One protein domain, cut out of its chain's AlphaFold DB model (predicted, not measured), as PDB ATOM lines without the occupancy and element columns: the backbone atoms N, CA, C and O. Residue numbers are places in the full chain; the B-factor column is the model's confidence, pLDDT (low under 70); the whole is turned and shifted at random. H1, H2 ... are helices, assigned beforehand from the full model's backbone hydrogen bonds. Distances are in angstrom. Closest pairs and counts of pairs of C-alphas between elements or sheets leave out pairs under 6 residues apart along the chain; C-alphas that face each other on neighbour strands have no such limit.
ATOM      1  N   ASN A  66     -35.814 118.093   7.910       76.94
ATOM      2  CA  ASN A  66     -35.191 116.796   8.192       76.94
ATOM      3  C   ASN A  66     -35.897 115.625   7.486       76.94
ATOM      4  O   ASN A  66     -35.311 114.549   7.376       76.94
ATOM      5  N   ASP A  67     -37.141 115.800   7.029       79.12
ATOM      6  CA  ASP A  67     -37.914 114.712   6.418       79.12
ATOM      7  C   ASP A  67     -37.343 114.340   5.037       79.12
ATOM      8  O   ASP A  67     -37.239 113.156   4.733       79.12
ATOM      9  N   ALA A  68     -36.838 115.301   4.256       84.25
ATOM     10  CA  ALA A  68     -36.214 115.026   2.954       84.25
ATOM     11  C   ALA A  68     -34.948 114.143   3.055       84.25
ATOM     12  O   ALA A  68     -34.801 113.176   2.307       84.25
ATOM     13  N   GLU A  69     -34.054 114.409   4.017       86.31
ATOM     14  CA  GLU A  69     -32.871 113.559   4.251       86.31
ATOM     15  C   GLU A  69     -33.258 112.154   4.740       86.31
ATOM     16  O   GLU A  69     -32.632 111.152   4.381       86.31
ATOM     17  N   ARG A  70     -34.301 112.069   5.573       84.38
ATOM     18  CA  ARG A  70     -34.866 110.809   6.076       84.38
ATOM     19  C   ARG A  70     -35.461 109.969   4.944       84.38
ATOM     20  O   ARG A  70     -35.264 108.756   4.921       84.38
ATOM     21  N   GLU A  71     -36.141 110.611   4.000       89.19
ATOM     22  CA  GLU A  71     -36.707 109.991   2.802       89.19
ATOM     23  C   GLU A  71     -35.630 109.464   1.863       89.19
ATOM     24  O   GLU A  71     -35.704 108.308   1.441       89.19
ATOM     25  N   GLN A  72     -34.593 110.262   1.601       88.19
ATOM     26  CA  GLN A  72     -33.467 109.840   0.775       88.19
ATOM     27  C   GLN A  72     -32.758 108.613   1.370       88.19
ATOM     28  O   GLN A  72     -32.535 107.636   0.657       88.19
ATOM     29  N   LYS A  73     -32.506 108.597   2.686       87.06
ATOM     30  CA  LYS A  73     -31.927 107.428   3.371       87.06
ATOM     31  C   LYS A  73     -32.808 106.182   3.261       87.06
ATOM     32  O   LYS A  73     -32.287 105.090   3.066       87.06
ATOM     33  N   LEU A  74     -34.134 106.306   3.367       90.62
ATOM     34  CA  LEU A  74     -35.035 105.160   3.176       90.62
ATOM     35  C   LEU A  74     -34.953 104.610   1.742       90.62
ATOM     36  O   LEU A  74     -34.826 103.396   1.573       90.62
ATOM     37  N   LEU A  75     -34.936 105.493   0.739       92.38
ATOM     38  CA  LEU A  75     -34.785 105.125  -0.672       92.38
ATOM     39  C   LEU A  75     -33.441 104.433  -0.958       92.38
ATOM     40  O   LEU A  75     -33.421 103.445  -1.691       92.38
ATOM     41  N   GLU A  76     -32.342 104.873  -0.337       91.88
ATOM     42  CA  GLU A  76     -31.022 104.216  -0.421       91.88
ATOM     43  C   GLU A  76     -31.042 102.769   0.107       91.88
ATOM     44  O   GLU A  76     -30.352 101.904  -0.433       91.88
ATOM     45  N   PHE A  77     -31.878 102.467   1.108       89.62
ATOM     46  CA  PHE A  77     -32.111 101.100   1.596       89.62
ATOM     47  C   PHE A  77     -33.184 100.326   0.805       89.62
ATOM     48  O   PHE A  77     -33.554  99.218   1.199       89.62
ATOM     49  N   GLY A  78     -33.712 100.883  -0.290       93.25
ATOM     50  CA  GLY A  78     -34.806 100.287  -1.066       93.25
ATOM     51  C   GLY A  78     -36.152 100.266  -0.329       93.25
ATOM     52  O   GLY A  78     -37.053  99.518  -0.708       93.25
ATOM     53  N   ILE A  79     -36.299 101.062   0.735       93.56
ATOM     54  CA  ILE A  79     -37.532 101.189   1.512       93.56
ATOM     55  C   ILE A  79     -38.294 102.413   1.001       93.56
ATOM     56  O   ILE A  79     -37.782 103.529   0.985       93.56
ATOM     57  N   LYS A  80     -39.552 102.210   0.604       94.62
ATOM     58  CA  LYS A  80     -40.448 103.298   0.191       94.62
ATOM     59  C   LYS A  80     -40.594 104.322   1.345       94.62
ATOM     60  O   LYS A  80     -40.759 103.903   2.493       94.62
ATOM     61  N   PRO A  81     -40.514 105.642   1.109       95.50
ATOM     62  CA  PRO A  81     -40.729 106.643   2.155       95.50
ATOM     63  C   PRO A  81     -42.207 106.724   2.560       95.50
ATOM     64  O   PRO A  81     -43.093 106.419   1.759       95.50
ATOM     65  N   LEU A  82     -42.495 107.148   3.800       94.56
ATOM     66  CA  LEU A  82     -43.853 107.099   4.359       94.56
ATOM     67  C   LEU A  82     -44.886 107.868   3.518       94.56
ATOM     68  O   LEU A  82     -45.919 107.268   3.249       94.56
ATOM     69  N   PRO A  83     -44.652 109.106   3.031       94.62
ATOM     70  CA  PRO A  83     -45.660 109.823   2.243       94.62
ATOM     71  C   PRO A  83     -46.063 109.137   0.934       94.62
ATOM     72  O   PRO A  83     -47.119 109.445   0.393       94.62
ATOM     73  N   GLN A  84     -45.258 108.203   0.419       95.00
ATOM     74  CA  GLN A  84     -45.588 107.446  -0.789       95.00
ATOM     75  C   GLN A  84     -46.369 106.151  -0.496       95.00
ATOM     76  O   GLN A  84     -46.810 105.495  -1.439       95.00
ATOM     77  N   PHE A  85     -46.516 105.744   0.769       95.62
ATOM     78  CA  PHE A  85     -47.289 104.556   1.137       95.62
ATOM     79  C   PHE A  85     -48.793 104.765   0.957       95.62
ATOM     80  O   PHE A  85     -49.307 105.844   1.228       95.62
ATOM     81  N   THR A  86     -49.519 103.694   0.636       96.38
ATOM     82  CA  THR A  86     -50.971 103.608   0.857       96.38
ATOM     83  C   THR A  86     -51.296 102.875   2.163       96.38
ATOM     84  O   THR A  86     -50.481 102.132   2.720       96.38
ATOM     85  N   PHE A  87     -52.528 103.025   2.657       95.25
ATOM     86  CA  PHE A  87     -53.018 102.254   3.805       95.25
ATOM     87  C   PHE A  87     -53.013 100.732   3.582       95.25
ATOM     88  O   PHE A  87     -52.826  99.976   4.539       95.25
ATOM     89  N   GLU A  88     -53.192 100.265   2.345       95.06
ATOM     90  CA  GLU A  88     -53.102  98.836   2.026       95.06
ATOM     91  C   GLU A  88     -51.653  98.350   2.032       95.06
ATOM     92  O   GLU A  88     -51.360  97.301   2.606       95.06
ATOM     93  N   GLU A  89     -50.725  99.138   1.486       96.19
ATOM     94  CA  GLU A  89     -49.295  98.832   1.522       96.19
ATOM     95  C   GLU A  89     -48.767  98.770   2.967       96.19
ATOM     96  O   GLU A  89     -48.025  97.843   3.300       96.19
ATOM     97  N   ILE A  90     -49.206  99.666   3.868       95.19
ATOM     98  CA  ILE A  90     -48.893  99.579   5.311       95.19
ATOM     99  C   ILE A  90     -49.343  98.226   5.885       95.19
ATOM    100  O   ILE A  90     -48.566  97.562   6.571       95.19
ATOM    101  N   LYS A  91     -50.567  97.785   5.568       93.88
ATOM    102  CA  LYS A  91     -51.114  96.497   6.029       93.88
ATOM    103  C   LYS A  91     -50.431  95.279   5.409       93.88
ATOM    104  O   LYS A  91     -50.446  94.214   6.020       93.88
ATOM    105  N   GLN A  92     -49.849  95.389   4.219       96.12
ATOM    106  CA  GLN A  92     -49.100  94.295   3.587       96.12
ATOM    107  C   GLN A  92     -47.648  94.219   4.093       96.12
ATOM    108  O   GLN A  92     -47.081  93.129   4.192       96.12
ATOM    109  N   THR A  93     -47.069  95.355   4.484       95.75
ATOM    110  CA  THR A  93     -45.661  95.489   4.880       95.75
ATOM    111  C   THR A  93     -45.301  94.680   6.131       95.75
ATOM    112  O   THR A  93     -46.082  94.515   7.070       95.75
ATOM    113  N   GLN A  94     -44.077  94.146   6.159       95.94
ATOM    114  CA  GLN A  94     -43.585  93.361   7.290       95.94
ATOM    115  C   GLN A  94     -43.358  94.230   8.536       95.94
ATOM    116  O   GLN A  94     -42.857  95.351   8.457       95.94
ATOM    117  N   ARG A  95     -43.649  93.673   9.719       94.31
ATOM    118  CA  ARG A  95     -43.573  94.376  11.014       94.31
ATOM    119  C   ARG A  95     -42.221  95.045  11.284       94.31
ATOM    120  O   ARG A  95     -42.196  96.099  11.909       94.31
ATOM    121  N   ASP A  96     -41.115  94.441  10.858       94.25
ATOM    122  CA  ASP A  96     -39.784  94.998  11.111       94.25
ATOM    123  C   ASP A  96     -39.442  96.158  10.165       94.25
ATOM    124  O   ASP A  96     -38.847  97.135  10.609       94.25
ATOM    125  N   VAL A  97     -39.960  96.155   8.930       95.25
ATOM    126  CA  VAL A  97     -39.921  97.330   8.039       95.25
ATOM    127  C   VAL A  97     -40.779  98.464   8.619       95.25
ATOM    128  O   VAL A  97     -40.303  99.591   8.739       95.25
ATOM    129  N   LEU A  98     -41.990  98.162   9.111       95.69
ATOM    130  CA  LEU A  98     -42.832  99.146   9.814       95.69
ATOM    131  C   LEU A  98     -42.134  99.742  11.053       95.69
ATOM    132  O   LEU A  98     -42.325 100.913  11.360       95.69
ATOM    133  N   ARG A  99     -41.291  98.977  11.763       94.19
ATOM    134  CA  ARG A  99     -40.486  99.491  12.889       94.19
ATOM    135  C   ARG A  99     -39.392 100.460  12.448       94.19
ATOM    136  O   ARG A  99     -39.164 101.438  13.157       94.19
ATOM    137  N   VAL A 100     -38.729 100.196  11.320       93.69
ATOM    138  CA  VAL A 100     -37.723 101.105  10.746       93.69
ATOM    139  C   VAL A 100     -38.392 102.408  10.311       93.69
ATOM    140  O   VAL A 100     -37.973 103.473  10.751       93.69
ATOM    141  N   ILE A 101     -39.497 102.331   9.564       94.31
ATOM    142  CA  ILE A 101     -40.267 103.514   9.141       94.31
ATOM    143  C   ILE A 101     -40.766 104.296  10.369       94.31
ATOM    144  O   ILE A 101     -40.569 105.506  10.453       94.31
ATOM    145  N   ALA A 102     -41.325 103.621  11.381       93.94
ATOM    146  CA  ALA A 102     -41.770 104.276  12.613       93.94
ATOM    147  C   ALA A 102     -40.624 104.949  13.390       93.94
ATOM    148  O   ALA A 102     -40.842 105.985  14.014       93.94
ATOM    149  N   MET A 103     -39.407 104.396  13.345       91.62
ATOM    150  CA  MET A 103     -38.222 105.035  13.919       91.62
ATOM    151  C   MET A 103     -37.803 106.285  13.139       91.62
ATOM    152  O   MET A 103     -37.434 107.270  13.764       91.62
ATOM    153  N   VAL A 104     -37.852 106.249  11.805       92.75
ATOM    154  CA  VAL A 104     -37.427 107.366  10.947       92.75
ATOM    155  C   VAL A 104     -38.396 108.550  11.026       92.75
ATOM    156  O   VAL A 104     -37.951 109.691  11.099       92.75
ATOM    157  N   TYR A 105     -39.705 108.294  11.088       90.75
ATOM    158  CA  TYR A 105     -40.746 109.333  11.139       90.75
ATOM    159  C   TYR A 105     -41.177 109.732  12.559       90.75
ATOM    160  O   TYR A 105     -42.243 110.332  12.734       90.75
ATOM    161  N   ASP A 106     -40.397 109.384  13.589       90.56
ATOM    162  CA  ASP A 106     -40.705 109.643  15.005       90.56
ATOM    163  C   ASP A 106     -42.154 109.257  15.373       90.56
ATOM    164  O   ASP A 106     -42.914 110.026  15.975       90.56
ATOM    165  N   ALA A 107     -42.588 108.082  14.915       89.50
ATOM    166  CA  ALA A 107     -43.877 107.500  15.260       89.50
ATOM    167  C   ALA A 107     -43.737 106.626  16.522       89.50
ATOM    168  O   ALA A 107     -42.686 106.013  16.746       89.50
ATOM    169  N   PRO A 108     -44.781 106.525  17.367       88.25
ATOM    170  CA  PRO A 108     -44.761 105.639  18.524       88.25
ATOM    171  C   PRO A 108     -44.338 104.214  18.146       88.25
ATOM    172  O   PRO A 108     -44.963 103.565  17.306       88.25
ATOM    173  N   ARG A 109     -43.292 103.689  18.801       80.44
ATOM    174  CA  ARG A 109     -42.870 102.288  18.638       80.44
ATOM    175  C   ARG A 109     -43.908 101.361  19.275       80.44
ATOM    176  O   ARG A 109     -43.773 100.947  20.428       80.44
ATOM    177  N   GLY A 110     -44.959 101.065  18.515       81.88
ATOM    178  CA  GLY A 110     -46.036 100.157  18.882       81.88
ATOM    179  C   GLY A 110     -45.517  98.794  19.344       81.88
ATOM    180  O   GLY A 110     -44.532  98.266  18.815       81.88
ATOM    181  N   ARG A 111     -46.163  98.217  20.364       81.12
ATOM    182  CA  ARG A 111     -45.769  96.897  20.882       81.12
ATOM    183  C   ARG A 111     -46.230  95.804  19.929       81.12
ATOM    184  O   ARG A 111     -45.463  94.885  19.638       81.12
ATOM    185  N   THR A 112     -47.453  95.902  19.430       91.25
ATOM    186  CA  THR A 112     -48.037  94.994  18.441       91.25
ATOM    187  C   THR A 112     -47.809  95.498  17.012       91.25
ATOM    188  O   THR A 112     -47.288  96.590  16.797       91.25
ATOM    189  N   ARG A 113     -48.162  94.673  16.018       93.31
ATOM    190  CA  ARG A 113     -48.173  95.081  14.606       93.31
ATOM    191  C   ARG A 113     -49.268  96.128  14.349       93.31
ATOM    192  O   ARG A 113     -48.954  97.169  13.792       93.31
ATOM    193  N   ALA A 114     -50.474  95.901  14.871       92.56
ATOM    194  CA  ALA A 114     -51.603  96.823  14.746       92.56
ATOM    195  C   ALA A 114     -51.317  98.210  15.359       92.56
ATOM    196  O   ALA A 114     -51.670  99.224  14.767       92.56
ATOM    197  N   ASP A 115     -50.606  98.276  16.497       92.00
ATOM    198  CA  ASP A 115     -50.174  99.559  17.080       92.00
ATOM    199  C   ASP A 115     -49.272 100.358  16.119       92.00
ATOM    200  O   ASP A 115     -49.358 101.584  16.071       92.00
ATOM    201  N   LEU A 116     -48.376  99.677  15.390       94.94
ATOM    202  CA  LEU A 116     -47.460 100.297  14.425       94.94
ATOM    203  C   LEU A 116     -48.201 100.716  13.153       94.94
ATOM    204  O   LEU A 116     -48.004 101.831  12.687       94.94
ATOM    205  N   GLU A 117     -49.070  99.849  12.628       95.69
ATOM    206  CA  GLU A 117     -49.913 100.127  11.459       95.69
ATOM    207  C   GLU A 117     -50.806 101.351  11.705       95.69
ATOM    208  O   GLU A 117     -50.827 102.258  10.878       95.69
ATOM    209  N   LEU A 118     -51.453 101.440  12.874       94.94
ATOM    210  CA  LEU A 118     -52.235 102.610  13.280       94.94
ATOM    211  C   LEU A 118     -51.363 103.865  13.437       94.94
ATOM    212  O   LEU A 118     -51.697 104.906  12.881       94.94
ATOM    213  N   SER A 119     -50.231 103.773  14.144       94.62
ATOM    214  CA  SER A 119     -49.340 104.926  14.374       94.62
ATOM    215  C   SER A 119     -48.749 105.488  13.072       94.62
ATOM    216  O   SER A 119     -48.491 106.687  12.966       94.62
ATOM    217  N   LEU A 120     -48.517 104.626  12.076       95.94
ATOM    218  CA  LEU A 120     -48.060 105.022  10.745       95.94
ATOM    219  C   LEU A 120     -49.205 105.542   9.876       95.94
ATOM    220  O   LEU A 120     -49.002 106.525   9.170       95.94
ATOM    221  N   ALA A 121     -50.407 104.966   9.970       96.00
ATOM    222  CA  ALA A 121     -51.596 105.499   9.311       96.00
ATOM    223  C   ALA A 121     -51.936 106.916   9.812       96.00
ATOM    224  O   ALA A 121     -52.230 107.790   9.001       96.00
ATOM    225  N   GLU A 122     -51.824 107.179  11.121       95.06
ATOM    226  CA  GLU A 122     -52.011 108.512  11.724       95.06
ATOM    227  C   GLU A 122     -51.013 109.540  11.173       95.06
ATOM    228  O   GLU A 122     -51.388 110.666  10.841       95.06
ATOM    229  N   LYS A 123     -49.740 109.151  11.024       95.00
ATOM    230  CA  LYS A 123     -48.706 109.994  10.406       95.00
ATOM    231  C   LYS A 123     -48.982 110.225   8.919       95.00
ATOM    232  O   LYS A 123     -48.893 111.362   8.473       95.00
ATOM    233  N   LEU A 124     -49.351 109.179   8.181       95.44
ATOM    234  CA  LEU A 124     -49.616 109.212   6.741       95.44
ATOM    235  C   LEU A 124     -50.837 110.075   6.382       95.44
ATOM    236  O   LEU A 124     -50.746 110.926   5.502       95.44
ATOM    237  N   ALA A 125     -51.937 109.951   7.127       95.94
ATOM    238  CA  ALA A 125     -53.094 110.841   7.002       95.94
ATOM    239  C   ALA A 125     -52.730 112.314   7.265       95.94
ATOM    240  O   ALA A 125     -53.302 113.224   6.672       95.94
ATOM    241  N   ALA A 126     -51.733 112.559   8.118       94.50
ATOM    242  CA  ALA A 126     -51.213 113.895   8.378       94.50
ATOM    243  C   ALA A 126     -50.119 114.366   7.394       94.50
ATOM    244  O   ALA A 126     -49.599 115.467   7.593       94.50
ATOM    245  N   TYR A 127     -49.765 113.561   6.382       94.38
ATOM    246  CA  TYR A 127     -49.049 113.986   5.170       94.38
ATOM    247  C   TYR A 127     -50.016 114.273   4.007       94.38
ATOM    248  O   TYR A 127     -49.718 115.141   3.194       94.38
ATOM    249  N   HIS A 128     -51.195 113.631   3.984       94.50
ATOM    250  CA  HIS A 128     -52.240 113.803   2.958       94.50
ATOM    251  C   HIS A 128     -53.536 114.425   3.521       94.50
ATOM    252  O   HIS A 128     -54.589 113.779   3.528       94.50
ATOM    253  N   PRO A 129     -53.498 115.670   4.036       94.00
ATOM    254  CA  PRO A 129     -54.660 116.295   4.658       94.00
ATOM    255  C   PRO A 129     -55.788 116.529   3.644       94.00
ATOM    256  O   PRO A 129     -55.633 117.283   2.686       94.00
ATOM    257  N   GLY A 130     -56.950 115.925   3.901       91.75
ATOM    258  CA  GLY A 130     -58.165 116.100   3.097       91.75
ATOM    259  C   GLY A 130     -58.364 115.078   1.973       91.75
ATOM    260  O   GLY A 130     -59.422 115.092   1.347       91.75
ATOM    261  N   ASP A 131     -57.415 114.169   1.736       95.12
ATOM    262  CA  ASP A 131     -57.589 113.096   0.755       95.12
ATOM    263  C   ASP A 131     -58.468 111.958   1.337       95.12
ATOM    264  O   ASP A 131     -58.104 111.344   2.348       95.12
ATOM    265  N   PRO A 132     -59.624 111.632   0.718       91.56
ATOM    266  CA  PRO A 132     -60.533 110.596   1.206       91.56
ATOM    267  C   PRO A 132     -59.971 109.165   1.132       91.56
ATOM    268  O   PRO A 132     -60.587 108.268   1.723       91.56
ATOM    269  N   ALA A 133     -58.857 108.923   0.434       91.88
ATOM    270  CA  ALA A 133     -58.127 107.654   0.454       91.88
ATOM    271  C   ALA A 133     -57.329 107.457   1.757       91.88
ATOM    272  O   ALA A 133     -57.144 106.321   2.194       91.88
ATOM    273  N   TYR A 134     -56.931 108.551   2.416       94.94
ATOM    274  CA  TYR A 134     -56.158 108.557   3.665       94.94
ATOM    275  C   TYR A 134     -57.018 108.866   4.906       94.94
ATOM    276  O   TYR A 134     -56.526 109.293   5.952       94.94
ATOM    277  N   ASP A 135     -58.320 108.597   4.820       94.12
ATOM    278  CA  ASP A 135     -59.272 108.762   5.918       94.12
ATOM    279  C   ASP A 135     -59.086 107.692   7.015       94.12
ATOM    280  O   ASP A 135     -59.414 106.510   6.852       94.12
ATOM    281  N   LEU A 136     -58.584 108.131   8.173       92.69
ATOM    282  CA  LEU A 136     -58.355 107.298   9.359       92.69
ATOM    283  C   LEU A 136     -59.606 106.565   9.855       92.69
ATOM    284  O   LEU A 136     -59.481 105.469  10.407       92.69
ATOM    285  N   SER A 137     -60.800 107.130   9.656       90.38
ATOM    286  CA  SER A 137     -62.046 106.498  10.096       90.38
ATOM    287  C   SER A 137     -62.308 105.203   9.321       90.38
ATOM    288  O   SER A 137     -62.611 104.170   9.923       90.38
ATOM    289  N   LYS A 138     -62.060 105.204   8.003       88.50
ATOM    290  CA  LYS A 138     -62.153 104.020   7.132       88.50
ATOM    291  C   LYS A 138     -61.082 102.988   7.478       88.50
ATOM    292  O   LYS A 138     -61.372 101.790   7.527       88.50
ATOM    293  N   PHE A 139     -59.861 103.441   7.779       89.00
ATOM    294  CA  PHE A 139     -58.779 102.559   8.221       89.00
ATOM    295  C   PHE A 139     -59.173 101.788   9.489       89.00
ATOM    296  O   PHE A 139     -59.103 100.557   9.514       89.00
ATOM    297  N   GLN A 140     -59.667 102.490  10.510       84.44
ATOM    298  CA  GLN A 140     -60.070 101.906  11.792       84.44
ATOM    299  C   GLN A 140     -61.329 101.030  11.676       84.44
ATOM    300  O   GLN A 140     -61.361  99.935  12.242       84.44
ATOM    301  N   ALA A 141     -62.332 101.452  10.896       79.06
ATOM    302  CA  ALA A 141     -63.573 100.700  10.676       79.06
ATOM    303  C   ALA A 141     -63.340  99.311  10.051       79.06
ATOM    304  O   ALA A 141     -64.115  98.385  10.290       79.06
ATOM    305  N   SER A 142     -62.247  99.138   9.301       74.44
ATOM    306  CA  SER A 142     -61.863  97.844   8.728       74.44
ATOM    307  C   SER A 142     -61.236  96.856   9.730       74.44
ATOM    308  O   SER A 142     -61.164  95.663   9.436       74.44
ATOM    309  N   GLU A 143     -60.792  97.306  10.915       64.50
ATOM    310  CA  GLU A 143     -60.022  96.490  11.876       64.50
ATOM    311  C   GLU A 143     -60.518  96.468  13.355       64.50
ATOM    312  O   GLU A 143     -59.709  96.199  14.253       64.50
ATOM    313  N   PRO A 144     -61.819  96.633  13.692       57.44
ATOM    314  CA  PRO A 144     -62.272  96.727  15.091       57.44
ATOM    315  C   PRO A 144     -61.939  95.490  15.948       57.44
ATOM    316  O   PRO A 144     -61.854  95.580  17.170       57.44
ATOM    317  N   LYS A 145     -61.699  94.328  15.323       57.34
ATOM    318  CA  LYS A 145     -61.317  93.078  16.006       57.34
ATOM    319  C   LYS A 145     -59.813  92.939  16.305       57.34
ATOM    320  O   LYS A 145     -59.451  92.036  17.053       57.34
ATOM    321  N   ARG A 146     -58.930  93.768  15.727       57.59
ATOM    322  CA  ARG A 146     -57.459  93.619  15.850       57.59
ATOM    323  C   ARG A 146     -56.814  94.539  16.883       57.59
ATOM    324  O   ARG A 146     -55.835  94.137  17.505       57.59
ATOM    325  N   LEU A 147     -57.357  95.738  17.088       57.53
ATOM    326  CA  LEU A 147     -56.774  96.747  17.985       57.53
ATOM    327  C   LEU A 147     -57.035  96.483  19.485       57.53
ATOM    328  O   LEU A 147     -56.289  96.966  20.337       57.53
ATOM    329  N   GLY A 148     -58.041  95.663  19.813       51.59
ATOM    330  CA  GLY A 148     -58.331  95.202  21.177       51.59
ATOM    331  C   GLY A 148     -58.728  96.308  22.170       51.59
ATOM    332  O   GLY A 148     -58.822  97.490  21.838       51.59
ATOM    333  N   ASN A 149     -58.939  95.924  23.435       53.62
ATOM    334  CA  ASN A 149     -59.442  96.833  24.481       53.62
ATOM    335  C   ASN A 149     -58.524  98.044  24.760       53.62
ATOM    336  O   ASN A 149     -58.993  99.065  25.261       53.62
ATOM    337  N   ASN A 150     -57.241  97.966  24.390       51.94
ATOM    338  CA  ASN A 150     -56.275  99.060  24.547       51.94
ATOM    339  C   ASN A 150     -56.643 100.308  23.722       51.94
ATOM    340  O   ASN A 150     -56.275 101.420  24.099       51.94
ATOM    341  N   TYR A 151     -57.356 100.144  22.603       52.56
ATOM    342  CA  TYR A 151     -57.750 101.259  21.740       52.56
ATOM    343  C   TYR A 151     -58.904 102.075  22.340       52.56
ATOM    344  O   TYR A 151     -58.816 103.298  22.437       52.56
ATOM    345  N   VAL A 152     -59.932 101.388  22.852       50.28
ATOM    346  CA  VAL A 152     -61.049 102.004  23.595       50.28
ATOM    347  C   VAL A 152     -60.521 102.801  24.794       50.28
ATOM    348  O   VAL A 152     -60.972 103.914  25.057       50.28
ATOM    349  N   GLN A 153     -59.491 102.281  25.467       48.00
ATOM    350  CA  GLN A 153     -58.844 102.954  26.591       48.00
ATOM    351  C   GLN A 153     -58.066 104.224  26.187       48.00
ATOM    352  O   GLN A 153     -57.961 105.136  27.001       48.00
ATOM    353  N   ARG A 154     -57.567 104.338  24.943       52.28
ATOM    354  CA  ARG A 154     -56.980 105.592  24.428       52.28
ATOM    355  C   ARG A 154     -58.042 106.628  24.063       52.28
ATOM    356  O   ARG A 154     -57.889 107.784  24.441       52.28
ATOM    357  N   GLN A 155     -59.119 106.230  23.379       49.84
ATOM    358  CA  GLN A 155     -60.200 107.164  23.032       49.84
ATOM    359  C   GLN A 155     -60.890 107.742  24.283       49.84
ATOM    360  O   GLN A 155     -61.109 108.949  24.359       49.84
TER     361      GLN A 155
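AT A GLANCE: This is residues 66 to 155 of the 601 residues of an uncharacterized protein of Cyanidioschyzon merolae (strain 10D) (UniProt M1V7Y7). H4 is the core, with H2, H3 and H5 packed round it, while H1 and H6 sit at opposite ends of the longest axis. The printed part has 90 residues, with six named helices, H1 to H6 in chain order, and no named strand: all helix. It is compact, radius of gyration of the C-alphas 12.9 A, spanning 38 by 29 by 22 A.

IN THESE COORDINATES: Find C-alpha 66 at (-35.191, 116.796, 8.192); from there H1 runs 15.8 A to residue 76. Next come H2, residues 87 to 92, H3, residues 95 to 104, H4, residues 113 to 125, 18.2 A long, and H5, residues 136 to 141. H6, residues 149 to 155, ends at (-60.200, 107.164, 23.032).

HOW THE PARTS SIT: H4, the hub, touches H3; their closest C-alphas, Arg 95 and Arg 113, are 5.9 A apart. H2 touches H4 at residues 117 to 121 alone, closest C-alphas Ile 90 and Glu 117, 6.3 A. H4 and H5 form a hairpin, closest C-alphas Ala 125 and Leu 136, 6.8 A. H6 is apart from H1 to H5. In the six helices every O i to N i+4 pair is within hydrogen-bond range.

THE WHOLE: The printed part has no cut and no long link; residues 143 to 155 have pLDDT under 70.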